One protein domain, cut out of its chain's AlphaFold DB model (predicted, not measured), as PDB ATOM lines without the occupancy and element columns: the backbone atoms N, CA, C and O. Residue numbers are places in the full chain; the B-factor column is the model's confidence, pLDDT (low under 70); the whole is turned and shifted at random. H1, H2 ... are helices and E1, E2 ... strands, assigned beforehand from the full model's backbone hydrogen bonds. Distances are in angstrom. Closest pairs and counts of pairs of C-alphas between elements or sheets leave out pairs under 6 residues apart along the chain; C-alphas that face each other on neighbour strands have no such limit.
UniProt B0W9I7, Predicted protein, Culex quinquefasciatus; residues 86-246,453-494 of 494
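Overview. This is residues 86 to 246 and 453 to 494 of the 494 residues of the protein "Predicted protein" of Culex quinquefasciatus (UniProt B0W9I7). A strongly twisted sheet of five strands has helices over both faces, H5 and H6 on one and H7 and H8 on the other, making three layers; the long helix H4 runs from this body past H8 to a small head of three short helices, H1, H2 and H3. H8 lies over the edge strand E3, between the sheet and H1. The printed part has 203 residues, with eight named helices and five named strands in the order H1 H2 H3 H4 E1 E2 E3 H5 E4 H6 E5 H7 H8. The sheet, E3 E2 E1 E4 E5, is mixed, and the class is mixed, helices and strands. The whole is compact, with a radius of gyration of the C-alphas of 17.9 A and spans of 57 by 39 by 25 A.

Arrangement. E1, residues 158 to 166, E2, residues 172 to 179, and E3, residues 185 to 193, form a meander, each strand the antiparallel neighbour of the one before, in two hairpins; N 161 and O 177 are 3.0 A apart, N 186 and O 178 2.9 A. E4, residues 220 to 225, is parallel to E1, with N 160 and O 222 2.9 A apart; E5, residues 241 to 244, is parallel to E4, with N 243 and O 223 2.8 A apart. E3, H5, residues 199 to 211, and E4 form a split strand-helix-strand unit, E2 and E1 standing between its strands; E4, H6, residues 229 to 237, and E5 form an unsplit one; both crossovers are right-handed. H8, residues 477 to 492, runs along E3 at 12 degrees on the local plane; the closest C-alphas, of Gly 189 and Phe 485, are 4.6 A apart. H7, residues 458 to 467, touches H8, closest at C-alphas 464 and 484, 6.1 A. H4, residues 126 to 155, touches H8 with residues 130 to 144 alone, closest at C-alphas 137 and 482, 6.3 A, at a steep tilt of 54 degrees. H1, residues 87 to 97, touches H4, about perpendicular at 79 degrees, closest at C-alphas 88 and 132, 4.7 A. H2, residues 102 to 107, touches H4, closest at C-alphas 106 and 126, 6.2 A; H3, residues 109 to 117, is apart from H4. Every O i to N i+4 pair is within hydrogen-bond range in the helices but H4, with 25 of 26.

Along the chain. H4 is 42.0 A long, E1 26.4 A, E3 23.4 A, H8 23.1 A and E2 23.0 A. H1 begins at C-alpha 87 (-32.663, 51.186, 78.801), and H8 ends at C-alpha 492 (-35.368, 33.723, 89.520).

Size, cuts and confidence. The C-alphas farthest apart, of Gln 117 and Lys 236, are 58.3 A apart. Residues 247 to 452 are not printed, and C-alphas 246 and 453 are 5.4 A apart across the cut. Of the links printed whole, none is long. Confidence is under 70 at residues 455 to 474 and 494.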
ATOM      1  N   PRO A  86     -36.703  48.659  78.276       86.12
ATOM      2  CA  PRO A  86     -36.294  49.970  78.734       86.12
ATOM      3  C   PRO A  86     -34.784  49.956  79.020       86.12
ATOM      4  O   PRO A  86     -34.192  48.940  79.389       86.12
ATOM      5  N   MET A  87     -34.129  51.092  78.780       86.88
ATOM      6  CA  MET A  87     -32.663  51.186  78.801       86.88
ATOM      7  C   MET A  87     -32.063  50.858  80.179       86.88
ATOM      8  O   MET A  87     -30.958  50.327  80.267       86.88
ATOM      9  N   ASN A  88     -32.807  51.136  81.249       91.38
ATOM     10  CA  ASN A  88     -32.447  50.796  82.622       91.38
ATOM     11  C   ASN A  88     -32.377  49.272  82.856       91.38
ATOM     12  O   ASN A  88     -31.385  48.807  83.411       91.38
ATOM     13  N   GLU A  89     -33.340  48.490  82.347       92.00
ATOM     14  CA  GLU A  89     -33.299  47.018  82.398       92.00
ATOM     15  C   GLU A  89     -32.068  46.482  81.664       92.00
ATOM     16  O   GLU A  89     -31.367  45.604  82.163       92.00
ATOM     17  N   MET A  90     -31.775  47.021  80.476       90.38
ATOM     18  CA  MET A  90     -30.628  46.569  79.687       90.38
ATOM     19  C   MET A  90     -29.306  46.790  80.431       90.38
ATOM     20  O   MET A  90     -28.465  45.894  80.468       90.38
ATOM     21  N   PHE A  91     -29.120  47.958  81.051       91.62
ATOM     22  CA  PHE A  91     -27.924  48.224  81.850       91.62
ATOM     23  C   PHE A  91     -27.855  47.385  83.121       91.62
ATOM     24  O   PHE A  91     -26.770  46.923  83.472       91.62
ATOM     25  N   ALA A  92     -28.990  47.159  83.786       92.62
ATOM     26  CA  ALA A  92     -29.068  46.276  84.941       92.62
ATOM     27  C   ALA A  92     -28.623  44.851  84.585       92.62
ATOM     28  O   ALA A  92     -27.798  44.279  85.296       92.62
ATOM     29  N   ARG A  93     -29.079  44.308  83.448       91.25
ATOM     30  CA  ARG A  93     -28.653  42.989  82.954       91.25
ATOM     31  C   ARG A  93     -27.162  42.949  82.633       91.25
ATOM     32  O   ARG A  93     -26.461  42.098  83.169       91.25
ATOM     33  N   LEU A  94     -26.647  43.921  81.877       90.38
ATOM     34  CA  LEU A  94     -25.213  43.981  81.561       90.38
ATOM     35  C   LEU A  94     -24.340  44.026  82.828       90.38
ATOM     36  O   LEU A  94     -23.275  43.412  82.880       90.38
ATOM     37  N   ALA A  95     -24.773  44.756  83.860       89.31
ATOM     38  CA  ALA A  95     -24.004  44.917  85.091       89.31
ATOM     39  C   ALA A  95     -24.091  43.703  86.029       89.31
ATOM     40  O   ALA A  95     -23.061  43.285  86.577       89.31
ATOM     41  N   ALA A  96     -25.305  43.178  86.231       89.00
ATOM     42  CA  ALA A  96     -25.617  42.150  87.219       89.00
ATOM     43  C   ALA A  96     -25.635  40.737  86.626       89.00
ATOM     44  O   ALA A  96     -24.961  39.856  87.151       89.00
ATOM     45  N   GLN A  97     -26.345  40.520  85.517       87.19
ATOM     46  CA  GLN A  97     -26.453  39.211  84.866       87.19
ATOM     47  C   GLN A  97     -25.160  38.856  84.116       87.19
ATOM     48  O   GLN A  97     -24.585  37.800  84.363       87.19
ATOM     49  N   ASP A  98     -24.656  39.768  83.281       86.56
ATOM     50  CA  ASP A  98     -23.484  39.512  82.426       86.56
ATOM     51  C   ASP A  98     -22.146  39.830  83.116       86.56
ATOM     52  O   ASP A  98     -21.071  39.580  82.574       86.56
ATOM     53  N   GLY A  99     -22.180  40.430  84.310       83.38
ATOM     54  CA  GLY A  99     -20.969  40.720  85.076       83.38
ATOM     55  C   GLY A  99     -20.032  41.747  84.418       83.38
ATOM     56  O   GLY A  99     -18.841  41.796  84.751       83.38
ATOM     57  N   LEU A 100     -20.527  42.651  83.561       86.25
ATOM     58  CA  LEU A 100     -19.715  43.714  82.950       86.25
ATOM     59  C   LEU A 100     -19.521  44.915  83.877       86.25
ATOM     60  O   LEU A 100     -20.463  45.422  84.488       86.25
ATOM     61  N   THR A 101     -18.275  45.387  84.010       86.56
ATOM     62  CA  THR A 101     -17.988  46.556  84.861       86.56
ATOM     63  C   THR A 101     -18.698  47.797  84.322       86.56
ATOM     64  O   THR A 101     -18.828  47.973  83.113       86.56
ATOM     65  N   ILE A 102     -19.067  48.730  85.202       87.56
ATOM     66  CA  ILE A 102     -19.704  49.995  84.796       87.56
ATOM     67  C   ILE A 102     -18.826  50.771  83.813       87.56
ATOM     68  O   ILE A 102     -19.321  51.381  82.866       87.56
ATOM     69  N   SER A 103     -17.504  50.702  83.988       86.06
ATOM     70  CA  SER A 103     -16.566  51.297  83.040       86.06
ATOM     71  C   SER A 103     -16.604  50.611  81.675       86.06
ATOM     72  O   SER A 103     -16.546  51.309  80.670       86.06
ATOM     73  N   ALA A 104     -16.722  49.282  81.617       87.50
ATOM     74  CA  ALA A 104     -16.853  48.551  80.357       87.50
ATOM     75  C   ALA A 104     -18.179  48.876  79.656       87.50
ATOM     76  O   ALA A 104     -18.172  49.184  78.468       87.50
ATOM     77  N   ILE A 105     -19.290  48.907  80.399       87.94
ATOM     78  CA  ILE A 105     -20.611  49.295  79.883       87.94
ATOM     79  C   ILE A 105     -20.574  50.719  79.313       87.94
ATOM     80  O   ILE A 105     -21.100  50.976  78.232       87.94
ATOM     81  N   THR A 106     -19.910  51.643  80.015       88.06
ATOM     82  CA  THR A 106     -19.835  53.052  79.605       88.06
ATOM     83  C   THR A 106     -18.864  53.266  78.442       88.06
ATOM     84  O   THR A 106     -19.150  54.066  77.557       88.06
ATOM     85  N   ASN A 107     -17.716  52.586  78.400       88.25
ATOM     86  CA  ASN A 107     -16.631  52.923  77.466       88.25
ATOM     87  C   ASN A 107     -16.525  51.984  76.256       88.25
ATOM     88  O   ASN A 107     -15.820  52.308  75.303       88.25
ATOM     89  N   SER A 108     -17.198  50.831  76.265       90.31
ATOM     90  CA  SER A 108     -17.123  49.879  75.155       90.31
ATOM     91  C   SER A 108     -17.729  50.465  73.878       90.31
ATOM     92  O   SER A 108     -18.925  50.762  73.812       90.31
ATOM     93  N   LYS A 109     -16.898  50.587  72.831       89.31
ATOM     94  CA  LYS A 109     -17.334  51.011  71.491       89.31
ATOM     95  C   LYS A 109     -18.387  50.061  70.928       89.31
ATOM     96  O   LYS A 109     -19.372  50.525  70.370       89.31
ATOM     97  N   PHE A 110     -18.208  48.753  71.127       90.44
ATOM     98  CA  PHE A 110     -19.154  47.740  70.665       90.44
ATOM     99  C   PHE A 110     -20.542  47.956  71.280       90.44
ATOM    100  O   PHE A 110     -21.505  48.128  70.543       90.44
ATOM    101  N   ILE A 111     -20.629  48.073  72.612       88.31
ATOM    102  CA  ILE A 111     -21.905  48.294  73.314       88.31
ATOM    103  C   ILE A 111     -22.568  49.591  72.828       88.31
ATOM    104  O   ILE A 111     -23.755  49.598  72.511       88.31
ATOM    105  N   ARG A 112     -21.800  50.683  72.703       86.25
ATOM    106  CA  ARG A 112     -22.312  51.966  72.198       86.25
ATOM    107  C   ARG A 112     -22.886  51.857  70.794       86.25
ATOM    108  O   ARG A 112     -24.013  52.297  70.577       86.25
ATOM    109  N   THR A 113     -22.151  51.254  69.865       87.56
ATOM    110  CA  THR A 113     -22.608  51.089  68.483       87.56
ATOM    111  C   THR A 113     -23.842  50.188  68.413       87.56
ATOM    112  O   THR A 113     -24.811  50.548  67.750       87.56
ATOM    113  N   SER A 114     -23.867  49.071  69.149       87.31
ATOM    114  CA  SER A 114     -25.007  48.142  69.169       87.31
ATOM    115  C   SER A 114     -26.293  48.779  69.704       87.31
ATOM    116  O   SER A 114     -27.378  48.530  69.186       87.31
ATOM    117  N   PHE A 115     -26.201  49.618  70.735       87.25
ATOM    118  CA  PHE A 115     -27.368  50.328  71.259       87.25
ATOM    119  C   PHE A 115     -27.791  51.503  70.369       87.25
ATOM    120  O   PHE A 115     -28.991  51.721  70.198       87.25
ATOM    121  N   ALA A 116     -26.839  52.218  69.759       86.44
ATOM    122  CA  ALA A 116     -27.134  53.279  68.799       86.44
ATOM    123  C   ALA A 116     -27.889  52.736  67.575       86.44
ATOM    124  O   ALA A 116     -28.873  53.337  67.150       86.44
ATOM    125  N   GLN A 117     -27.509  51.551  67.079       85.69
ATOM    126  CA  GLN A 117     -28.239  50.834  66.022       85.69
ATOM    127  C   GLN A 117     -29.692  50.522  66.411       85.69
ATOM    128  O   GLN A 117     -30.569  50.508  65.557       85.69
ATOM    129  N   ARG A 118     -29.973  50.315  67.704       84.06
ATOM    130  CA  ARG A 118     -31.331  50.093  68.234       84.06
ATOM    131  C   ARG A 118     -32.079  51.396  68.568       84.06
ATOM    132  O   ARG A 118     -33.230  51.355  69.018       84.06
ATOM    133  N   GLY A 119     -31.451  52.549  68.331       83.75
ATOM    134  CA  GLY A 119     -32.010  53.879  68.565       83.75
ATOM    135  C   GLY A 119     -31.872  54.396  70.000       83.75
ATOM    136  O   GLY A 119     -32.592  55.322  70.365       83.75
ATOM    137  N   TYR A 120     -30.987  53.823  70.821       85.19
ATOM    138  CA  TYR A 120     -30.708  54.331  72.169       85.19
ATOM    139  C   TYR A 120     -29.503  55.273  72.175       85.19
ATOM    140  O   TYR A 120     -28.509  55.040  71.487       85.19
ATOM    141  N   GLN A 121     -29.561  56.304  73.019       82.12
ATOM    142  CA  GLN A 121     -28.428  57.185  73.294       82.12
ATOM    143  C   GLN A 121     -27.791  56.807  74.629       82.12
ATOM    144  O   GLN A 121     -28.391  56.979  75.689       82.12
ATOM    145  N   LEU A 122     -26.566  56.276  74.575       83.44
ATOM    146  CA  LEU A 122     -25.869  55.848  75.784       83.44
ATOM    147  C   LEU A 122     -25.359  57.041  76.585       83.44
ATOM    148  O   LEU A 122     -24.639  57.873  76.022       83.44
ATOM    149  N   PRO A 123     -25.600  57.070  77.908       85.81
ATOM    150  CA  PRO A 123     -24.963  58.043  78.773       85.81
ATOM    151  C   PRO A 123     -23.437  57.978  78.657       85.81
ATOM    152  O   PRO A 123     -22.835  56.918  78.469       85.81
ATOM    153  N   LEU A 124     -22.795  59.138  78.763       82.19
ATOM    154  CA  LEU A 124     -21.334  59.260  78.731       82.19
ATOM    155  C   LEU A 124     -20.709  59.090  80.120       82.19
ATOM    156  O   LEU A 124     -19.540  58.732  80.231       82.19
ATOM    157  N   SER A 125     -21.491  59.310  81.181       88.31
ATOM    158  CA  SER A 125     -21.021  59.251  82.563       88.31
ATOM    159  C   SER A 125     -21.365  57.926  83.238       88.31
ATOM    160  O   SER A 125     -22.509  57.463  83.186       88.31
ATOM    161  N   LYS A 126     -20.389  57.377  83.974       88.00
ATOM    162  CA  LYS A 126     -20.567  56.211  84.855       88.00
ATOM    163  C   LYS A 126     -21.680  56.445  85.882       88.00
ATOM    164  O   LYS A 126     -22.435  55.525  86.178       88.00
ATOM    165  N   THR A 127     -21.820  57.672  86.386       89.44
ATOM    166  CA  THR A 127     -22.854  58.041  87.365       89.44
ATOM    167  C   THR A 127     -24.253  57.931  86.769       89.44
ATOM    168  O   THR A 127     -25.154  57.404  87.410       89.44
ATOM    169  N   SER A 128     -24.435  58.369  85.521       90.25
ATOM    170  CA  SER A 128     -25.719  58.263  84.822       90.25
ATOM    171  C   SER A 128     -26.086  56.808  84.525       90.25
ATOM    172  O   SER A 128     -27.242  56.433  84.692       90.25
ATOM    173  N   VAL A 129     -25.109  55.979  84.139       90.94
ATOM    174  CA  VAL A 129     -25.320  54.531  83.968       90.94
ATOM    175  C   VAL A 129     -25.714  53.886  85.295       90.94
ATOM    176  O   VAL A 129     -26.692  53.148  85.346       90.94
ATOM    177  N   MET A 130     -25.015  54.211  86.387       90.94
ATOM    178  CA  MET A 130     -25.375  53.710  87.715       90.94
ATOM    179  C   MET A 130     -26.766  54.151  88.148       90.94
ATOM    180  O   MET A 130     -27.497  53.334  88.693       90.94
ATOM    181  N   LYS A 131     -27.150  55.404  87.887       92.62
ATOM    182  CA  LYS A 131     -28.496  55.894  88.189       92.62
ATOM    183  C   LYS A 131     -29.561  55.039  87.502       92.62
ATOM    184  O   LYS A 131     -30.468  54.585  88.175       92.62
ATOM    185  N   LEU A 132     -29.392  54.730  86.216       93.31
ATOM    186  CA  LEU A 132     -30.325  53.858  85.494       93.31
ATOM    187  C   LEU A 132     -30.406  52.452  86.108       93.31
ATOM    188  O   LEU A 132     -31.487  51.880  86.179       93.31
ATOM    189  N   ILE A 133     -29.287  51.901  86.579       94.25
ATOM    190  CA  ILE A 133     -29.281  50.602  87.268       94.25
ATOM    191  C   ILE A 133     -30.053  50.689  88.595       94.25
ATOM    192  O   ILE A 133     -30.861  49.808  88.878       94.25
ATOM    193  N   HIS A 134     -29.850  51.752  89.383       94.81
ATOM    194  CA  HIS A 134     -30.621  52.003  90.611       94.81
ATOM    195  C   HIS A 134     -32.115  52.192  90.319       94.81
ATOM    196  O   HIS A 134     -32.940  51.619  91.020       94.81
ATOM    197  N   ASP A 135     -32.470  52.920  89.260       94.88
ATOM    198  CA  ASP A 135     -33.866  53.126  88.861       94.88
ATOM    199  C   ASP A 135     -34.545  51.787  88.516       94.88
ATOM    200  O   ASP A 135     -35.700  51.562  88.868       94.88
ATOM    201  N   TYR A 136     -33.832  50.869  87.848       95.75
ATOM    202  CA  TYR A 136     -34.355  49.524  87.589       95.75
ATOM    203  C   TYR A 136     -34.431  48.666  88.858       95.75
ATOM    204  O   TYR A 136     -35.371  47.889  89.010       95.75
ATOM    205  N   TYR A 137     -33.480  48.817  89.780       96.12
ATOM    206  CA  TYR A 137     -33.528  48.150  91.079       96.12
ATOM    207  C   TYR A 137     -34.795  48.491  91.858       96.12
ATOM    208  O   TYR A 137     -35.419  47.575  92.374       96.12
ATOM    209  N   GLU A 138     -35.232  49.752  91.891       96.25
ATOM    210  CA  GLU A 138     -36.473  50.109  92.593       96.25
ATOM    211  C   GLU A 138     -37.701  49.410  91.980       96.25
ATOM    212  O   GLU A 138     -38.578  48.946  92.706       96.25
ATOM    213  N   ILE A 139     -37.734  49.246  90.650       95.31
ATOM    214  CA  ILE A 139     -38.794  48.496  89.953       95.31
ATOM    215  C   ILE A 139     -38.745  47.011  90.340       95.31
ATOM    216  O   ILE A 139     -39.758  46.440  90.742       95.31
ATOM    217  N   ALA A 140     -37.569  46.386  90.246       95.31
ATOM    218  CA  ALA A 140     -37.378  44.975  90.583       95.31
ATOM    219  C   ALA A 140     -37.663  44.694  92.070       95.31
ATOM    220  O   ALA A 140     -38.256  43.671  92.421       95.31
ATOM    221  N   LYS A 141     -37.297  45.631  92.951       95.81
ATOM    222  CA  LYS A 141     -37.600  45.588  94.380       95.81
ATOM    223  C   LYS A 141     -39.106  45.602  94.610       95.81
ATOM    224  O   LYS A 141     -39.601  44.729  95.309       95.81
ATOM    225  N   GLN A 142     -39.841  46.532  93.999       96.19
ATOM    226  CA  GLN A 142     -41.304  46.592  94.123       96.19
ATOM    227  C   GLN A 142     -41.981  45.307  93.628       96.19
ATOM    228  O   GLN A 142     -42.884  44.801  94.289       96.19
ATOM    229  N   GLN A 143     -41.512  44.741  92.512       95.25
ATOM    230  CA  GLN A 143     -42.002  43.454  92.005       95.25
ATOM    231  C   GLN A 143     -41.748  42.316  92.997       95.25
ATOM    232  O   GLN A 143     -42.648  41.528  93.273       95.25
ATOM    233  N   THR A 144     -40.548  42.265  93.572       95.19
ATOM    234  CA  THR A 144     -40.175  41.260  94.577       95.19
ATOM    235  C   THR A 144     -41.011  41.407  95.846       95.19
ATOM    236  O   THR A 144     -41.507  40.416  96.370       95.19
ATOM    237  N   VAL A 145     -41.234  42.638  96.317       96.25
ATOM    238  CA  VAL A 145     -42.113  42.909  97.463       96.25
ATOM    239  C   VAL A 145     -43.520  42.399  97.183       96.25
ATOM    240  O   VAL A 145     -44.064  41.686  98.018       96.25
ATOM    241  N   GLN A 146     -44.087  42.685  96.008       96.00
ATOM    242  CA  GLN A 146     -45.413  42.180  95.649       96.00
ATOM    243  C   GLN A 146     -45.458  40.644  95.662       96.00
ATOM    244  O   GLN A 146     -46.328  40.070  96.308       96.00
ATOM    245  N   GLN A 147     -44.476  39.980  95.042       94.81
ATOM    246  CA  GLN A 147     -44.379  38.515  95.026       94.81
ATOM    247  C   GLN A 147     -44.273  37.918  96.441       94.81
ATOM    248  O   GLN A 147     -44.886  36.889  96.729       94.81
ATOM    249  N   ILE A 148     -43.517  38.562  97.333       95.25
ATOM    250  CA  ILE A 148     -43.391  38.156  98.737       95.25
ATOM    251  C   ILE A 148     -44.722  38.336  99.474       95.25
ATOM    252  O   ILE A 148     -45.116  37.441 100.218       95.25
ATOM    253  N   GLN A 149     -45.433  39.450  99.268       95.50
ATOM    254  CA  GLN A 149     -46.736  39.684  99.902       95.50
ATOM    255  C   GLN A 149     -47.794  38.681  99.427       95.50
ATOM    256  O   GLN A 149     -48.529  38.147 100.256       95.50
ATOM    257  N   ASP A 150     -47.833  38.372  98.128       94.38
ATOM    258  CA  ASP A 150     -48.758  37.382  97.565       94.38
ATOM    259  C   ASP A 150     -48.512  35.995  98.183       94.38
ATOM    260  O   ASP A 150     -49.445  35.322  98.626       94.38
ATOM    261  N   LYS A 151     -47.239  35.597  98.320       92.94
ATOM    262  CA  LYS A 151     -46.864  34.341  98.986       92.94
ATOM    263  C   LYS A 151     -47.132  34.350 100.482       92.94
ATOM    264  O   LYS A 151     -47.534  33.327 101.026       92.94
ATOM    265  N   LEU A 152     -46.939  35.476 101.163       92.38
ATOM    266  CA  LEU A 152     -47.282  35.609 102.578       92.38
ATOM    267  C   LEU A 152     -48.793  35.521 102.812       92.38
ATOM    268  O   LEU A 152     -49.199  34.971 103.831       92.38
ATOM    269  N   ALA A 153     -49.622  36.003 101.884       91.38
ATOM    270  CA  ALA A 153     -51.073  35.851 101.971       91.38
ATOM    271  C   ALA A 153     -51.512  34.379 101.854       91.38
ATOM    272  O   ALA A 153     -52.465  33.968 102.512       91.38
ATOM    273  N   GLU A 154     -50.802  33.575 101.058       88.88
ATOM    274  CA  GLU A 154     -51.082  32.145 100.890       88.88
ATOM    275  C   GLU A 154     -50.467  31.283 102.010       88.88
ATOM    276  O   GLU A 154     -51.147  30.489 102.664       88.88
ATOM    277  N   LEU A 155     -49.165  31.434 102.252       86.94
ATOM    278  CA  LEU A 155     -48.360  30.533 103.083       86.94
ATOM    279  C   LEU A 155     -48.201  31.011 104.526       86.94
ATOM    280  O   LEU A 155     -47.820  30.210 105.377       86.94
ATOM    281  N   HIS A 156     -48.539  32.273 104.813       87.69
ATOM    282  CA  HIS A 156     -48.520  32.940 106.127       87.69
ATOM    283  C   HIS A 156     -47.129  33.181 106.729       87.69
ATOM    284  O   HIS A 156     -46.893  34.231 107.340       87.69
ATOM    285  N   PHE A 157     -46.216  32.233 106.533       91.62
ATOM    286  CA  PHE A 157     -44.882  32.219 107.109       91.62
ATOM    287  C   PHE A 157     -43.799  32.089 106.042       91.62
ATOM    288  O   PHE A 157     -43.987  31.455 105.002       91.62
ATOM    289  N   LEU A 158     -42.644  32.663 106.358       94.81
ATOM    290  CA  LEU A 158     -41.388  32.498 105.640       94.81
ATOM    291  C   LEU A 158     -40.267  32.195 106.637       94.81
ATOM    292  O   LEU A 158     -40.410  32.450 107.833       94.81
ATOM    293  N   SER A 159     -39.141  31.689 106.154       95.38
ATOM    294  CA  SER A 159     -37.902  31.636 106.931       95.38
ATOM    295  C   SER A 159     -36.851  32.539 106.303       95.38
ATOM    296  O   SER A 159     -36.955  32.906 105.127       95.38
ATOM    297  N   ILE A 160     -35.838  32.895 107.087       95.06
ATOM    298  CA  ILE A 160     -34.694  33.655 106.598       95.06
ATOM    299  C   ILE A 160     -33.396  32.879 106.783       95.06
ATOM    300  O   ILE A 160     -33.236  32.113 107.727       95.06
ATOM    301  N   THR A 161     -32.441  33.098 105.890       93.00
ATOM    302  CA  THR A 161     -31.057  32.641 106.079       93.00
ATOM    303  C   THR A 161     -30.140  33.846 106.091       93.00
ATOM    304  O   THR A 161     -30.274  34.713 105.220       93.00
ATOM    305  N   LEU A 162     -29.216  33.867 107.042       91.62
ATOM    306  CA  LEU A 162     -28.229  34.919 107.234       91.62
ATOM    307  C   LEU A 162     -26.838  34.331 107.024       91.62
ATOM    308  O   LEU A 162     -26.498  33.334 107.659       91.62
ATOM    309  N   ASP A 163     -26.053  34.942 106.143       86.81
ATOM    310  CA  ASP A 163     -24.699  34.474 105.839       86.81
ATOM    311  C   ASP A 163     -23.731  35.657 105.707       86.81
ATOM    312  O   ASP A 163     -24.064  36.666 105.070       86.81
ATOM    313  N   GLU A 164     -22.561  35.560 106.340       84.44
ATOM    314  CA  GLU A 164     -21.538  36.609 106.328       84.44
ATOM    315  C   GLU A 164     -20.571  36.408 105.157       84.44
ATOM    316  O   GLU A 164     -20.068  35.322 104.884       84.44
ATOM    317  N   TRP A 165     -20.258  37.503 104.470       79.62
ATOM    318  CA  TRP A 165     -19.267  37.515 103.410       79.62
ATOM    319  C   TRP A 165     -18.346  38.724 103.499       79.62
ATOM    320  O   TRP A 165     -18.782  39.878 103.560       79.62
ATOM    321  N   THR A 166     -17.046  38.454 103.415       78.06
ATOM    322  CA  THR A 166     -16.002  39.476 103.355       78.06
ATOM    323  C   THR A 166     -15.558  39.682 101.910       78.06
ATOM    324  O   THR A 166     -15.111  38.766 101.226       78.06
ATOM    325  N   SER A 167     -15.686  40.914 101.427       75.75
ATOM    326  CA  SER A 167     -15.212  41.310 100.100       75.75
ATOM    327  C   SER A 167     -13.690  41.421 100.029       75.75
ATOM    328  O   SER A 167     -13.039  41.723 101.023       75.75
ATOM    329  N   SER A 168     -13.141  41.344  98.810       71.94
ATOM    330  CA  SER A 168     -11.703  41.532  98.525       71.94
ATOM    331  C   SER A 168     -11.124  42.897  98.938       71.94
ATOM    332  O   SER A 168      -9.917  43.094  98.908       71.94
ATOM    333  N   GLY A 169     -11.978  43.864  99.287       72.88
ATOM    334  CA  GLY A 169     -11.577  45.154  99.854       72.88
ATOM    335  C   GLY A 169     -11.709  45.211 101.377       72.88
ATOM    336  O   GLY A 169     -11.930  46.299 101.901       72.88
ATOM    337  N   ASN A 170     -11.700  44.060 102.054       78.81
ATOM    338  CA  ASN A 170     -11.896  43.897 103.496       78.81
ATOM    339  C   ASN A 170     -13.175  44.575 104.042       78.81
ATOM    340  O   ASN A 170     -13.208  45.192 105.107       78.81
ATOM    341  N   ARG A 171     -14.267  44.510 103.268       83.31
ATOM    342  CA  ARG A 171     -15.601  44.938 103.727       83.31
ATOM    343  C   ARG A 171     -16.485  43.726 103.944       83.31
ATOM    344  O   ARG A 171     -16.715  42.990 102.988       83.31
ATOM    345  N   LYS A 172     -17.011  43.595 105.156       85.25
ATOM    346  CA  LYS A 172     -17.967  42.571 105.579       85.25
ATOM    347  C   LYS A 172     -19.413  42.929 105.237       85.25
ATOM    348  O   LYS A 172     -19.837  44.080 105.409       85.25
ATOM    349  N   TYR A 173     -20.178  41.954 104.780       87.19
ATOM    350  CA  TYR A 173     -21.595  42.085 104.479       87.19
ATOM    351  C   TYR A 173     -22.353  40.880 105.021       87.19
ATOM    352  O   TYR A 173     -21.868  39.762 104.924       87.19
ATOM    353  N   LEU A 174     -23.558  41.118 105.521       88.81
ATOM    354  CA  LEU A 174     -24.516  40.087 105.877       88.81
ATOM    355  C   LEU A 174     -25.534  39.973 104.743       88.81
ATOM    356  O   LEU A 174     -26.194  40.954 104.397       88.81
ATOM    357  N   ASN A 175     -25.636  38.808 104.124       90.06
ATOM    358  CA  ASN A 175     -26.653  38.532 103.119       90.06
ATOM    359  C   ASN A 175     -27.930  38.043 103.789       90.06
ATOM    360  O   ASN A 175     -27.870  37.220 104.700       90.06
ATOM    361  N   VAL A 176     -29.073  38.516 103.302       92.31
ATOM    362  CA  VAL A 176     -30.383  38.119 103.819       92.31
ATOM    363  C   VAL A 176     -31.168  37.458 102.696       92.31
ATOM    364  O   VAL A 176     -31.488  38.097 101.691       92.31
ATOM    365  N   ASN A 177     -31.501  36.179 102.865       92.38
ATOM    366  CA  ASN A 177     -32.419  35.485 101.964       92.38
ATOM    367  C   ASN A 177     -33.721  35.129 102.668       92.38
ATOM    368  O   ASN A 177     -33.736  34.915 103.877       92.38
ATOM    369  N   VAL A 178     -34.779  35.000 101.877       93.88
ATOM    370  CA  VAL A 178     -36.119  34.590 102.283       93.88
ATOM    371  C   VAL A 178     -36.497  33.304 101.562       93.88
ATOM    372  O   VAL A 178     -36.280  33.174 100.354       93.88
ATOM    373  N   HIS A 179     -37.116  32.385 102.298       93.62
ATOM    374  CA  HIS A 179     -37.554  31.083 101.803       93.62
ATOM    375  C   HIS A 179     -39.007  30.815 102.177       93.62
ATOM    376  O   HIS A 179     -39.456  31.163 103.269       93.62
ATOM    377  N   PHE A 180     -39.724  30.140 101.283       93.75
ATOM    378  CA  PHE A 180     -41.111  29.721 101.474       93.75
ATOM    379  C   PHE A 180     -41.252  28.195 101.386       93.75
ATOM    380  O   PHE A 180     -40.439  27.509 100.763       93.75
ATOM    381  N   GLY A 181     -42.300  27.641 102.008       88.50
ATOM    382  CA  GLY A 181     -42.537  26.189 102.057       88.50
ATOM    383  C   GLY A 181     -42.881  25.541 100.706       88.50
ATOM    384  O   GLY A 181     -42.780  24.323 100.543       88.50
ATOM    385  N   ASP A 182     -43.251  26.338  99.709       88.69
ATOM    386  CA  ASP A 182     -43.445  25.898  98.323       88.69
ATOM    387  C   ASP A 182     -42.123  25.783  97.538       88.69
ATOM    388  O   ASP A 182     -42.125  25.340  96.392       88.69
ATOM    389  N   GLY A 183     -40.993  26.137  98.159       87.06
ATOM    390  CA  GLY A 183     -39.671  26.138  97.542       87.06
ATOM    391  C   GLY A 183     -39.281  27.471  96.905       87.06
ATOM    392  O   GLY A 183     -38.175  27.569  96.374       87.06
ATOM    393  N   ALA A 184     -40.133  28.500  96.963       89.62
ATOM    394  CA  ALA A 184     -39.767  29.816  96.462       89.62
ATOM    395  C   ALA A 184     -38.661  30.465  97.305       89.62
ATOM    396  O   ALA A 184     -38.613  30.333  98.530       89.62
ATOM    397  N   PHE A 185     -37.789  31.198  96.614       89.56
ATOM    398  CA  PHE A 185     -36.570  31.784  97.153       89.56
ATOM    399  C   PHE A 185     -36.410  33.224  96.666       89.56
ATOM    400  O   PHE A 185     -36.536  33.487  95.469       89.56
ATOM    401  N   PHE A 186     -36.072  34.131  97.582       91.88
ATOM    402  CA  PHE A 186     -35.771  35.525  97.266       91.88
ATOM    403  C   PHE A 186     -34.522  35.979  98.017       91.88
ATOM    404  O   PHE A 186     -34.476  35.953  99.245       91.88
ATOM    405  N   ASN A 187     -33.512  36.448  97.287       91.50
ATOM    406  CA  ASN A 187     -32.385  37.155  97.883       91.50
ATOM    407  C   ASN A 187     -32.762  38.630  98.064       91.50
ATOM    408  O   ASN A 187     -33.057  39.319  97.089       91.50
ATOM    409  N   LEU A 188     -32.731  39.125  99.301       92.38
ATOM    410  CA  LEU A 188     -33.027  40.526  99.603       92.38
ATOM    411  C   LEU A 188     -31.789  41.422  99.483       92.38
ATOM    412  O   LEU A 188     -31.871  42.623  99.728       92.38
ATOM    413  N   GLY A 189     -30.641  40.861  99.114       89.56
ATOM    414  CA  GLY A 189     -29.371  41.556  98.983       89.56
ATOM    415  C   GLY A 189     -28.572  41.633 100.282       89.56
ATOM    416  O   GLY A 189     -28.775  40.886 101.236       89.56
ATOM    417  N   LEU A 190     -27.616  42.560 100.276       89.62
ATOM    418  CA  LEU A 190     -26.559  42.661 101.280       89.62
ATOM    419  C   LEU A 190     -26.776  43.825 102.251       89.62
ATOM    420  O   LEU A 190     -27.107  44.932 101.822       89.62
ATOM    421  N   VAL A 191     -26.467  43.589 103.523       90.75
ATOM    422  CA  VAL A 191     -26.398  44.572 104.609       90.75
ATOM    423  C   VAL A 191     -24.930  44.787 104.977       90.75
ATOM    424  O   VAL A 191     -24.185  43.835 105.189       90.75
ATOM    425  N   ARG A 192     -24.458  46.037 105.023       89.69
ATOM    426  CA  ARG A 192     -23.044  46.340 105.317       89.69
ATOM    427  C   ARG A 192     -22.772  46.295 106.825       89.69
ATOM    428  O   ARG A 192     -23.365  47.062 107.576       89.69
ATOM    429  N   VAL A 193     -21.765  45.522 107.227       87.62
ATOM    430  CA  VAL A 193     -21.329  45.359 108.626       87.62
ATOM    431  C   VAL A 193     -20.140  46.276 108.954       87.62
ATOM    432  O   VAL A 193     -19.008  46.004 108.557       87.62
ATOM    433  N   LYS A 194     -20.356  47.410 109.633       84.56
ATOM    434  CA  LYS A 194     -19.286  48.394 109.915       84.56
ATOM    435  C   LYS A 194     -18.774  48.303 111.355       84.56
ATOM    436  O   LYS A 194     -19.540  48.532 112.287       84.56
ATOM    437  N   GLY A 195     -17.464  48.098 111.515       82.81
ATOM    438  CA  GLY A 195     -16.798  48.086 112.822       82.81
ATOM    439  C   GLY A 195     -17.329  46.980 113.737       82.81
ATOM    440  O   GLY A 195     -17.681  45.905 113.260       82.81
ATOM    441  N   SER A 196     -17.405  47.259 115.044       82.12
ATOM    442  CA  SER A 196     -18.013  46.336 116.007       82.12
ATOM    443  C   SER A 196     -19.516  46.194 115.750       82.12
ATOM    444  O   SER A 196     -20.283  47.172 115.824       82.12
ATOM    445  N   PHE A 197     -19.919  44.960 115.459       85.12
ATOM    446  CA  PHE A 197     -21.269  44.588 115.059       85.12
ATOM    447  C   PHE A 197     -21.815  43.497 115.996       85.12
ATOM    448  O   PHE A 197     -21.843  42.322 115.638       85.12
ATOM    449  N   PRO A 198     -22.170  43.866 117.241       90.50
ATOM    450  CA  PRO A 198     -22.721  42.926 118.208       90.50
ATOM    451  C   PRO A 198     -24.121  42.460 117.788       90.50
ATOM    452  O   PRO A 198     -24.777  43.086 116.953       90.50
ATOM    453  N   ALA A 199     -24.593  41.391 118.427       90.94
ATOM    454  CA  ALA A 199     -25.869  40.740 118.140       90.94
ATOM    455  C   ALA A 199     -27.068  41.705 118.087       90.94
ATOM    456  O   ALA A 199     -27.930  41.569 117.226       90.94
ATOM    457  N   GLU A 200     -27.098  42.707 118.965       93.25
ATOM    458  CA  GLU A 200     -28.141  43.733 119.016       93.25
ATOM    459  C   GLU A 200     -28.198  44.567 117.727       93.25
ATOM    460  O   GLU A 200     -29.278  44.824 117.202       93.25
ATOM    461  N   LYS A 201     -27.032  44.943 117.178       92.62
ATOM    462  CA  LYS A 201     -26.957  45.683 115.910       92.62
ATOM    463  C   LYS A 201     -27.288  44.801 114.714       92.62
ATOM    464  O   LYS A 201     -27.819  45.306 113.732       92.62
ATOM    465  N   ILE A 202     -26.956  43.508 114.779       92.44
ATOM    466  CA  ILE A 202     -27.348  42.543 113.744       92.44
ATOM    467  C   ILE A 202     -28.868  42.459 113.684       92.44
ATOM    468  O   ILE A 202     -29.422  42.578 112.598       92.44
ATOM    469  N   LEU A 203     -29.527  42.309 114.836       93.00
ATOM    470  CA  LEU A 203     -30.983  42.250 114.917       93.00
ATOM    471  C   LEU A 203     -31.627  43.513 114.348       93.00
ATOM    472  O   LEU A 203     -32.392  43.415 113.397       93.00
ATOM    473  N   GLU A 204     -31.204  44.689 114.814       93.25
ATOM    474  CA  GLU A 204     -31.708  45.965 114.295       93.25
ATOM    475  C   GLU A 204     -31.513  46.094 112.774       93.25
ATOM    476  O   GLU A 204     -32.419  46.516 112.056       93.25
ATOM    477  N   ALA A 205     -30.340  45.717 112.257       93.50
ATOM    478  CA  ALA A 205     -30.048  45.823 110.834       93.50
ATOM    479  C   ALA A 205     -30.838  44.814 109.985       93.50
ATOM    480  O   ALA A 205     -31.222  45.141 108.862       93.50
ATOM    481  N   VAL A 206     -31.079  43.602 110.496       93.88
ATOM    482  CA  VAL A 206     -31.918  42.594 109.836       93.88
ATOM    483  C   VAL A 206     -33.373  43.053 109.825       93.88
ATOM    484  O   VAL A 206     -33.977  43.043 108.756       93.88
ATOM    485  N   ASP A 207     -33.902  43.539 110.947       93.56
ATOM    486  CA  ASP A 207     -35.287  44.013 111.054       93.56
ATOM    487  C   ASP A 207     -35.531  45.204 110.113       93.56
ATOM    488  O   ASP A 207     -36.435  45.164 109.277       93.56
ATOM    489  N   GLN A 208     -34.649  46.213 110.123       94.31
ATOM    490  CA  GLN A 208     -34.711  47.345 109.185       94.31
ATOM    491  C   GLN A 208     -34.651  46.893 107.718       94.31
ATOM    492  O   GLN A 208     -35.315  47.464 106.843       94.31
ATOM    493  N   HIS A 209     -33.845  45.869 107.422       94.62
ATOM    494  CA  HIS A 209     -33.736  45.329 106.071       94.62
ATOM    495  C   HIS A 209     -35.008  44.586 105.656       94.62
ATOM    496  O   HIS A 209     -35.480  44.781 104.538       94.62
ATOM    497  N   LEU A 210     -35.610  43.792 106.541       95.38
ATOM    498  CA  LEU A 210     -36.885  43.111 106.299       95.38
ATOM    499  C   LEU A 210     -38.037  44.111 106.112       95.38
ATOM    500  O   LEU A 210     -38.828  43.973 105.171       95.38
ATOM    501  N   GLU A 211     -38.082  45.171 106.920       95.19
ATOM    502  CA  GLU A 211     -39.058  46.258 106.793       95.19
ATOM    503  C   GLU A 211     -38.967  46.958 105.432       95.19
ATOM    504  O   GLU A 211     -39.992  47.264 104.813       95.19
ATOM    505  N   CYS A 212     -37.753  47.135 104.898       93.94
ATOM    506  CA  CYS A 212     -37.542  47.684 103.557       93.94
ATOM    507  C   CYS A 212     -38.200  46.847 102.445       93.94
ATOM    508  O   CYS A 212     -38.409  47.383 101.351       93.94
ATOM    509  N   PHE A 213     -38.507  45.571 102.703       95.31
ATOM    510  CA  PHE A 213     -39.230  44.657 101.813       95.31
ATOM    511  C   PHE A 213     -40.669  44.370 102.282       95.31
ATOM    512  O   PHE A 213     -41.313  43.445 101.785       95.31
ATOM    513  N   ALA A 214     -41.194  45.180 103.207       94.88
ATOM    514  CA  ALA A 214     -42.519  45.040 103.812       94.88
ATOM    515  C   ALA A 214     -42.750  43.690 104.523       94.88
ATOM    516  O   ALA A 214     -43.889  43.234 104.659       94.88
ATOM    517  N   ILE A 215     -41.679  43.054 104.999       94.62
ATOM    518  CA  ILE A 215     -41.738  41.849 105.826       94.62
ATOM    519  C   ILE A 215     -41.764  42.289 107.286       94.62
ATOM    520  O   ILE A 215     -41.044  43.200 107.678       94.62
ATOM    521  N   ARG A 216     -42.625  41.661 108.089       91.00
ATOM    522  CA  ARG A 216     -42.729  41.925 109.528       91.00
ATOM    523  C   ARG A 216     -42.243  40.704 110.296       91.00
ATOM    524  O   ARG A 216     -42.503  39.584 109.866       91.00
ATOM    525  N   ASP A 217     -41.668  40.898 111.475       86.06
ATOM    526  CA  ASP A 217     -41.017  39.817 112.237       86.06
ATOM    527  C   ASP A 217     -41.961  38.658 112.567       86.06
ATOM    528  O   ASP A 217     -41.567  37.498 112.546       86.06
ATOM    529  N   ARG A 218     -43.253  38.944 112.783       88.62
ATOM    530  CA  ARG A 218     -44.269  37.903 113.035       88.62
ATOM    531  C   ARG A 218     -44.471  36.928 111.866       88.62
ATOM    532  O   ARG A 218     -45.088  35.886 112.058       88.62
ATOM    533  N   ASN A 219     -44.054  37.306 110.657       90.94
ATOM    534  CA  ASN A 219     -44.120  36.459 109.470       90.94
ATOM    535  C   ASN A 219     -42.903  35.529 109.364       90.94
ATOM    536  O   ASN A 219     -42.954  34.555 108.614       90.94
ATOM    537  N   VAL A 220     -41.830  35.808 110.109       94.12
ATOM    538  CA  VAL A 220     -40.617  34.995 110.130       94.12
ATOM    539  C   VAL A 220     -40.823  33.834 111.102       94.12
ATOM    540  O   VAL A 220     -40.913  34.020 112.311       94.12
ATOM    541  N   ALA A 221     -40.914  32.615 110.577       92.44
ATOM    542  CA  ALA A 221     -40.997  31.408 111.393       92.44
ATOM    543  C   ALA A 221     -39.655  31.115 112.075       92.44
ATOM    544  O   ALA A 221     -39.610  30.864 113.284       92.44
ATOM    545  N   ALA A 222     -38.570  31.160 111.297       94.50
ATOM    546  CA  ALA A 222     -37.223  30.945 111.797       94.50
ATOM    547  C   ALA A 222     -36.149  31.652 110.960       94.50
ATOM    548  O   ALA A 222     -36.363  31.954 109.784       94.50
ATOM    549  N   ALA A 223     -34.984  31.850 111.569       94.44
ATOM    550  CA  ALA A 223     -33.747  32.256 110.924       94.44
ATOM    551  C   ALA A 223     -32.685  31.156 111.034       94.44
ATOM    552  O   ALA A 223     -32.523  30.579 112.110       94.44
ATOM    553  N   THR A 224     -31.925  30.928 109.965       93.06
ATOM    554  CA  THR A 224     -30.760  30.032 109.960       93.06
ATOM    555  C   THR A 224     -29.478  30.829 109.728       93.06
ATOM    556  O   THR A 224     -29.392  31.570 108.749       93.06
ATOM    557  N   SER A 225     -28.474  30.673 110.590       90.81
ATOM    558  CA  SER A 225     -27.158  31.328 110.455       90.81
ATOM    559  C   SER A 225     -26.014  30.412 110.879       90.81
ATOM    560  O   SER A 225     -26.261  29.319 111.381       90.81
ATOM    561  N   ASP A 226     -24.765  30.859 110.730       84.19
ATOM    562  CA  ASP A 226     -23.612  30.194 111.347       84.19
ATOM    563  C   ASP A 226     -23.718  30.115 112.887       84.19
ATOM    564  O   ASP A 226     -24.626  30.685 113.508       84.19
ATOM    565  N   ALA A 227     -22.796  29.355 113.479       80.31
ATOM    566  CA  ALA A 227     -22.696  29.146 114.920       80.31
ATOM    567  C   ALA A 227     -21.698  30.102 115.594       80.31
ATOM    568  O   ALA A 227     -21.197  29.799 116.675       80.31
ATOM    569  N   ALA A 228     -21.400  31.260 114.993       82.62
ATOM    570  CA  ALA A 228     -20.576  32.254 115.667       82.62
ATOM    571  C   ALA A 228     -21.261  32.697 116.972       82.62
ATOM    572  O   ALA A 228     -22.479  32.901 117.015       82.62
ATOM    573  N   LYS A 229     -20.484  32.931 118.041       85.44
ATOM    574  CA  LYS A 229     -21.010  33.327 119.371       85.44
ATOM    575  C   LYS A 229     -21.947  34.544 119.293       85.44
ATOM    576  O   LYS A 229     -22.921  34.656 120.042       85.44
ATOM    577  N   VAL A 230     -21.679  35.460 118.360       87.81
ATOM    578  CA  VAL A 230     -22.522  36.636 118.098       87.81
ATOM    579  C   VAL A 230     -23.873  36.238 117.491       87.81
ATOM    580  O   VAL A 230     -24.901  36.773 117.910       87.81
ATOM    581  N   MET A 231     -23.895  35.279 116.565       88.88
ATOM    582  CA  MET A 231     -25.117  34.781 115.933       88.88
ATOM    583  C   MET A 231     -25.966  33.923 116.880       88.88
ATOM    584  O   MET A 231     -27.192  34.021 116.863       88.88
ATOM    585  N   GLU A 232     -25.346  33.174 117.794       88.25
ATOM    586  CA  GLU A 232     -26.081  32.511 118.879       88.25
ATOM    587  C   GLU A 232     -26.772  33.515 119.808       88.25
ATOM    588  O   GLU A 232     -27.921  33.328 120.220       88.25
ATOM    589  N   LYS A 233     -26.075  34.605 120.154       91.88
ATOM    590  CA  LYS A 233     -26.661  35.687 120.949       91.88
ATOM    591  C   LYS A 233     -27.785  36.383 120.176       91.88
ATOM    592  O   LYS A 233     -28.819  36.666 120.774       91.88
ATOM    593  N   PHE A 234     -27.628  36.601 118.871       93.06
ATOM    594  CA  PHE A 234     -28.691  37.112 117.998       93.06
ATOM    595  C   PHE A 234     -29.934  36.218 118.063       93.06
ATOM    596  O   PHE A 234     -31.027  36.719 118.310       93.06
ATOM    597  N   GLY A 235     -29.770  34.897 117.963       90.69
ATOM    598  CA  GLY A 235     -30.876  33.948 118.064       90.69
ATOM    599  C   GLY A 235     -31.606  33.965 119.406       90.69
ATOM    600  O   GLY A 235     -32.817  33.764 119.452       90.69
ATOM    601  N   LYS A 236     -30.890  34.246 120.503       92.12
ATOM    602  CA  LYS A 236     -31.477  34.419 121.846       92.12
ATOM    603  C   LYS A 236     -32.272  35.722 121.986       92.12
ATOM    604  O   LYS A 236     -33.177  35.780 122.815       92.12
ATOM    605  N   LEU A 237     -31.916  36.758 121.222       92.44
ATOM    606  CA  LEU A 237     -32.571  38.069 121.239       92.44
ATOM    607  C   LEU A 237     -33.750  38.160 120.259       92.44
ATOM    608  O   LEU A 237     -34.687  38.915 120.508       92.44
ATOM    609  N   ALA A 238     -33.703  37.411 119.158       91.38
ATOM    610  CA  ALA A 238     -34.714  37.445 118.111       91.38
ATOM    611  C   ALA A 238     -36.096  36.971 118.599       91.38
ATOM    612  O   ALA A 238     -36.228  36.059 119.417       91.38
ATOM    613  N   THR A 239     -37.159  37.561 118.045       89.50
ATOM    614  CA  THR A 239     -38.548  37.173 118.355       89.50
ATOM    615  C   THR A 239     -38.996  35.896 117.642       89.50
ATOM    616  O   THR A 239     -39.993  35.283 118.030       89.50
ATOM    617  N   PHE A 240     -38.286  35.505 116.584       91.06
ATOM    618  CA  PHE A 240     -38.508  34.288 115.804       91.06
ATOM    619  C   PHE A 240     -37.546  33.173 116.231       91.06
ATOM    620  O   PHE A 240     -36.600  33.392 116.985       91.06
ATOM    621  N   LYS A 241     -37.793  31.936 115.778       92.81
ATOM    622  CA  LYS A 241     -36.898  30.817 116.101       92.81
ATOM    623  C   LYS A 241     -35.560  30.965 115.389       92.81
ATOM    624  O   LYS A 241     -35.495  31.472 114.279       92.81
ATOM    625  N   HIS A 242     -34.496  30.484 116.012       93.56
ATOM    626  CA  HIS A 242     -33.167  30.485 115.422       93.56
ATOM    627  C   HIS A 242     -32.634  29.061 115.346       93.56
ATOM    628  O   HIS A 242     -32.777  28.288 116.295       93.56
ATOM    629  N   GLN A 243     -32.077  28.719 114.191       90.75
ATOM    630  CA  GLN A 243     -31.444  27.447 113.903       90.75
ATOM    631  C   GLN A 243     -29.990  27.694 113.500       90.75
ATOM    632  O   GLN A 243     -29.684  28.587 112.711       90.75
ATOM    633  N   LEU A 244     -29.092  26.859 114.015       89.44
ATOM    634  CA  LEU A 244     -27.700  26.856 113.586       89.44
ATOM    635  C   LEU A 244     -27.555  26.115 112.258       89.44
ATOM    636  O   LEU A 244     -28.227  25.113 111.999       89.44
ATOM    637  N   CYS A 245     -26.661  26.619 111.419       87.69
ATOM    638  CA  CYS A 245     -26.355  26.066 110.116       87.69
ATOM    639  C   CYS A 245     -25.784  24.657 110.270       87.69
ATOM    640  O   CYS A 245     -24.698  24.459 110.816       87.69
ATOM    641  N   PHE A 246     -26.506  23.678 109.733       84.56
ATOM    642  CA  PHE A 246     -26.109  22.279 109.762       84.56
ATOM    643  C   PHE A 246     -24.768  22.054 109.054       84.56
ATOM    644  O   PHE A 246     -23.905  21.368 109.592       84.56
ATOM    645  N   THR A 453     -29.287  24.909 106.159       83.88
ATOM    646  CA  THR A 453     -28.027  25.631 105.982       83.88
ATOM    647  C   THR A 453     -28.266  27.114 105.701       83.88
ATOM    648  O   THR A 453     -29.232  27.488 105.035       83.88
ATOM    649  N   SER A 454     -27.367  27.963 106.200       77.38
ATOM    650  CA  SER A 454     -27.288  29.377 105.826       77.38
ATOM    651  C   SER A 454     -26.657  29.585 104.445       77.38
ATOM    652  O   SER A 454     -26.881  30.623 103.824       77.38
ATOM    653  N   THR A 455     -25.922  28.586 103.937       61.78
ATOM    654  CA  THR A 455     -25.062  28.691 102.748       61.78
ATOM    655  C   THR A 455     -25.682  28.147 101.458       61.78
ATOM    656  O   THR A 455     -24.987  28.070 100.448       61.78
ATOM    657  N   ASP A 456     -26.985  27.830 101.410       55.44
ATOM    658  CA  ASP A 456     -27.670  27.424 100.157       55.44
ATOM    659  C   ASP A 456     -27.459  28.452  99.014       55.44
ATOM    660  O   ASP A 456     -27.609  28.158  97.826       55.44
ATOM    661  N   SER A 457     -27.055  29.676  99.376       50.81
ATOM    662  CA  SER A 457     -26.648  30.758  98.491       50.81
ATOM    663  C   SER A 457     -25.160  30.787  98.105       50.81
ATOM    664  O   SER A 457     -24.692  31.851  97.705       50.81
ATOM    665  N   GLU A 458     -24.403  29.680  98.136       45.88
ATOM    666  CA  GLU A 458     -23.010  29.642  97.626       45.88
ATOM    667  C   GLU A 458     -22.884  30.267  96.222       45.88
ATOM    668  O   GLU A 458     -21.902  30.946  95.913       45.88
ATOM    669  N   ARG A 459     -23.941  30.153  95.401       53.84
ATOM    670  CA  ARG A 459     -24.047  30.855  94.116       53.84
ATOM    671  C   ARG A 459     -24.040  32.375  94.257       53.84
ATOM    672  O   ARG A 459     -23.293  33.014  93.532       53.84
ATOM    673  N   VAL A 460     -24.779  32.957  95.204       55.06
ATOM    674  CA  VAL A 460     -24.861  34.415  95.408       55.06
ATOM    675  C   VAL A 460     -23.519  34.996  95.841       55.06
ATOM    676  O   VAL A 460     -23.168  36.071  95.370       55.06
ATOM    677  N   PHE A 461     -22.731  34.305  96.672       57.88
ATOM    678  CA  PHE A 461     -21.422  34.818  97.098       57.88
ATOM    679  C   PHE A 461     -20.303  34.569  96.101       57.88
ATOM    680  O   PHE A 461     -19.463  35.446  95.923       57.88
ATOM    681  N   ALA A 462     -20.309  33.441  95.386       59.44
ATOM    682  CA  ALA A 462     -19.444  33.271  94.217       59.44
ATOM    683  C   ALA A 462     -19.753  34.352  93.163       59.44
ATOM    684  O   ALA A 462     -18.865  34.978  92.577       59.44
ATOM    685  N   ASP A 463     -21.036  34.647  92.984       59.09
ATOM    686  CA  ASP A 463     -21.520  35.696  92.110       59.09
ATOM    687  C   ASP A 463     -21.170  37.104  92.609       59.09
ATOM    688  O   ASP A 463     -20.770  37.949  91.802       59.09
ATOM    689  N   ALA A 464     -21.266  37.357  93.915       57.78
ATOM    690  CA  ALA A 464     -20.878  38.604  94.562       57.78
ATOM    691  C   ALA A 464     -19.358  38.800  94.541       57.78
ATOM    692  O   ALA A 464     -18.902  39.924  94.349       57.78
ATOM    693  N   ALA A 465     -18.562  37.731  94.638       57.50
ATOM    694  CA  ALA A 465     -17.112  37.760  94.465       57.50
ATOM    695  C   ALA A 465     -16.732  38.168  93.031       57.50
ATOM    696  O   ALA A 465     -15.870  39.029  92.839       57.50
ATOM    697  N   ASN A 466     -17.459  37.668  92.023       60.00
ATOM    698  CA  ASN A 466     -17.336  38.135  90.637       60.00
ATOM    699  C   ASN A 466     -17.760  39.611  90.473       60.00
ATOM    700  O   ASN A 466     -17.189  40.355  89.667       60.00
ATOM    701  N   ILE A 467     -18.733  40.077  91.264       60.59
ATOM    702  CA  ILE A 467     -19.176  41.481  91.297       60.59
ATOM    703  C   ILE A 467     -18.216  42.378  92.097       60.59
ATOM    704  O   ILE A 467     -18.112  43.560  91.788       60.59
ATOM    705  N   CYS A 468     -17.475  41.859  93.068       55.31
ATOM    706  CA  CYS A 468     -16.587  42.616  93.956       55.31
ATOM    707  C   CYS A 468     -15.121  42.209  93.779       55.31
ATOM    708  O   CYS A 468     -14.372  42.058  94.743       55.31
ATOM    709  N   THR A 469     -14.704  42.051  92.523       61.88
ATOM    710  CA  THR A 469     -13.291  41.893  92.150       61.88
ATOM    711  C   THR A 469     -12.469  43.121  92.555       61.88
ATOM    712  O   THR A 469     -13.023  44.214  92.688       61.88
ATOM    713  N   LYS A 470     -11.132  42.997  92.633       56.72
ATOM    714  CA  LYS A 470     -10.198  44.121  92.896       56.72
ATOM    715  C   LYS A 470     -10.438  45.362  92.005       56.72
ATOM    716  O   LYS A 470     -10.094  46.469  92.391       56.72
ATOM    717  N   LYS A 471     -11.068  45.212  90.825       56.53
ATOM    718  CA  LYS A 471     -11.445  46.317  89.909       56.53
ATOM    719  C   LYS A 471     -12.789  46.992  90.235       56.53
ATOM    720  O   LYS A 471     -13.076  48.064  89.710       56.53
ATOM    721  N   ARG A 472     -13.640  46.350  91.037       63.16
ATOM    722  CA  ARG A 472     -14.982  46.808  91.434       63.16
ATOM    723  C   ARG A 472     -15.094  47.115  92.934       63.16
ATOM    724  O   ARG A 472     -16.148  47.569  93.372       63.16
ATOM    725  N   THR A 473     -14.016  46.956  93.704       59.38
ATOM    726  CA  THR A 473     -13.926  47.357  95.120       59.38
ATOM    727  C   THR A 473     -14.263  48.834  95.344       59.38
ATOM    728  O   THR A 473     -14.773  49.180  96.404       59.38
ATOM    729  N   CYS A 474     -14.105  49.697  94.337       67.69
ATOM    730  CA  CYS A 474     -14.465  51.117  94.422       67.69
ATOM    731  C   CYS A 474     -15.981  51.403  94.409       67.69
ATOM    732  O   CYS A 474     -16.377  52.562  94.523       67.69
ATOM    733  N   LEU A 475     -16.844  50.400  94.201       80.00
ATOM    734  CA  LEU A 475     -18.291  50.611  94.249       80.00
ATOM    735  C   LEU A 475     -18.747  50.917  95.681       80.00
ATOM    736  O   LEU A 475     -18.327  50.265  96.641       80.00
ATOM    737  N   ALA A 476     -19.653  51.889  95.804       87.31
ATOM    738  CA  ALA A 476     -20.325  52.191  97.061       87.31
ATOM    739  C   ALA A 476     -21.159  50.989  97.536       87.31
ATOM    740  O   ALA A 476     -21.692  50.237  96.716       87.31
ATOM    741  N   ASP A 477     -21.338  50.853  98.850       87.69
ATOM    742  CA  ASP A 477     -22.048  49.717  99.458       87.69
ATOM    743  C   ASP A 477     -23.465  49.540  98.882       87.69
ATOM    744  O   ASP A 477     -23.853  48.431  98.518       87.69
ATOM    745  N   LYS A 478     -24.197  50.647  98.670       90.44
ATOM    746  CA  LYS A 478     -25.525  50.627  98.031       90.44
ATOM    747  C   LYS A 478     -25.484  50.029  96.620       90.44
ATOM    748  O   LYS A 478     -26.394  49.316  96.219       90.44
ATOM    749  N   SER A 479     -24.441  50.321  95.847       89.56
ATOM    750  CA  SER A 479     -24.290  49.799  94.484       89.56
ATOM    751  C   SER A 479     -23.968  48.311  94.465       89.56
ATOM    752  O   SER A 479     -24.442  47.608  93.579       89.56
ATOM    753  N   ILE A 480     -23.192  47.829  95.436       87.31
ATOM    754  CA  ILE A 480     -22.894  46.401  95.587       87.31
ATOM    755  C   ILE A 480     -24.170  45.643  95.946       87.31
ATOM    756  O   ILE A 480     -24.506  44.673  95.268       87.31
ATOM    757  N   HIS A 481     -24.915  46.147  96.933       90.31
ATOM    758  CA  HIS A 481     -26.230  45.634  97.308       90.31
ATOM    759  C   HIS A 481     -27.172  45.536  96.093       90.31
ATOM    760  O   HIS A 481     -27.681  44.459  95.796       90.31
ATOM    761  N   VAL A 482     -27.322  46.629  95.334       92.62
ATOM    762  CA  VAL A 482     -28.180  46.701  94.137       92.62
ATOM    763  C   VAL A 482     -27.804  45.665  93.080       92.62
ATOM    764  O   VAL A 482     -28.677  44.985  92.548       92.62
ATOM    765  N   ILE A 483     -26.514  45.529  92.757       89.50
ATOM    766  CA  ILE A 483     -26.073  44.590  91.717       89.50
ATOM    767  C   ILE A 483     -26.264  43.139  92.181       89.50
ATOM    768  O   ILE A 483     -26.682  42.310  91.375       89.50
ATOM    769  N   CYS A 484     -26.004  42.833  93.458       87.44
ATOM    770  CA  CYS A 484     -26.216  41.488  94.005       87.44
ATOM    771  C   CYS A 484     -27.703  41.113  94.008       87.44
ATOM    772  O   CYS A 484     -28.059  40.053  93.494       87.44
ATOM    773  N   PHE A 485     -28.568  42.019  94.474       91.56
ATOM    774  CA  PHE A 485     -30.019  41.839  94.428       91.56
ATOM    775  C   PHE A 485     -30.506  41.590  92.995       91.56
ATOM    776  O   PHE A 485     -31.167  40.592  92.719       91.56
ATOM    777  N   LEU A 486     -30.128  42.465  92.053       92.31
ATOM    778  CA  LEU A 486     -30.550  42.357  90.655       92.31
ATOM    779  C   LEU A 486     -30.080  41.059  90.002       92.31
ATOM    780  O   LEU A 486     -30.792  40.493  89.177       92.31
ATOM    781  N   LYS A 487     -28.893  40.572  90.365       88.88
ATOM    782  CA  LYS A 487     -28.378  39.315  89.833       88.88
ATOM    783  C   LYS A 487     -29.252  38.138  90.249       88.88
ATOM    784  O   LYS A 487     -29.663  37.370  89.381       88.88
ATOM    785  N   SER A 488     -29.587  38.043  91.535       87.31
ATOM    786  CA  SER A 488     -30.513  37.013  92.012       87.31
ATOM    787  C   SER A 488     -31.904  37.188  91.405       87.31
ATOM    788  O   SER A 488     -32.504  36.205  90.984       87.31
ATOM    789  N   PHE A 489     -32.397  38.425  91.307       91.00
ATOM    790  CA  PHE A 489     -33.697  38.728  90.710       91.00
ATOM    791  C   PHE A 489     -33.796  38.239  89.260       91.00
ATOM    792  O   PHE A 489     -34.821  37.691  88.856       91.00
ATOM    793  N   PHE A 490     -32.734  38.403  88.467       89.12
ATOM    794  CA  PHE A 490     -32.699  37.867  87.109       89.12
ATOM    795  C   PHE A 490     -32.580  36.344  87.086       89.12
ATOM    796  O   PHE A 490     -33.155  35.735  86.200       89.12
ATOM    797  N   GLN A 491     -31.893  35.704  88.031       84.06
ATOM    798  CA  GLN A 491     -31.821  34.237  88.077       84.06
ATOM    799  C   GLN A 491     -33.182  33.585  88.367       84.06
ATOM    800  O   GLN A 491     -33.447  32.496  87.868       84.06
ATOM    801  N   THR A 492     -34.044  34.246  89.144       76.25
ATOM    802  CA  THR A 492     -35.368  33.723  89.520       76.25
ATOM    803  C   THR A 492     -36.486  34.071  88.533       76.25
ATOM    804  O   THR A 492     -37.505  33.394  88.533       76.25
ATOM    805  N   ASN A 493     -36.325  35.116  87.707       70.69
ATOM    806  CA  ASN A 493     -37.376  35.651  86.819       70.69
ATOM    807  C   ASN A 493     -37.012  35.594  85.313       70.69
ATOM    808  O   ASN A 493     -37.426  36.478  84.556       70.69
ATOM    809  N   VAL A 494     -36.190  34.629  84.874       51.00
ATOM    810  CA  VAL A 494     -35.834  34.430  83.445       51.00
ATOM    811  C   VAL A 494     -36.860  33.593  82.702       51.00
ATOM    812  O   VAL A 494     -37.263  32.540  83.240       51.00
TER     813      VAL A 494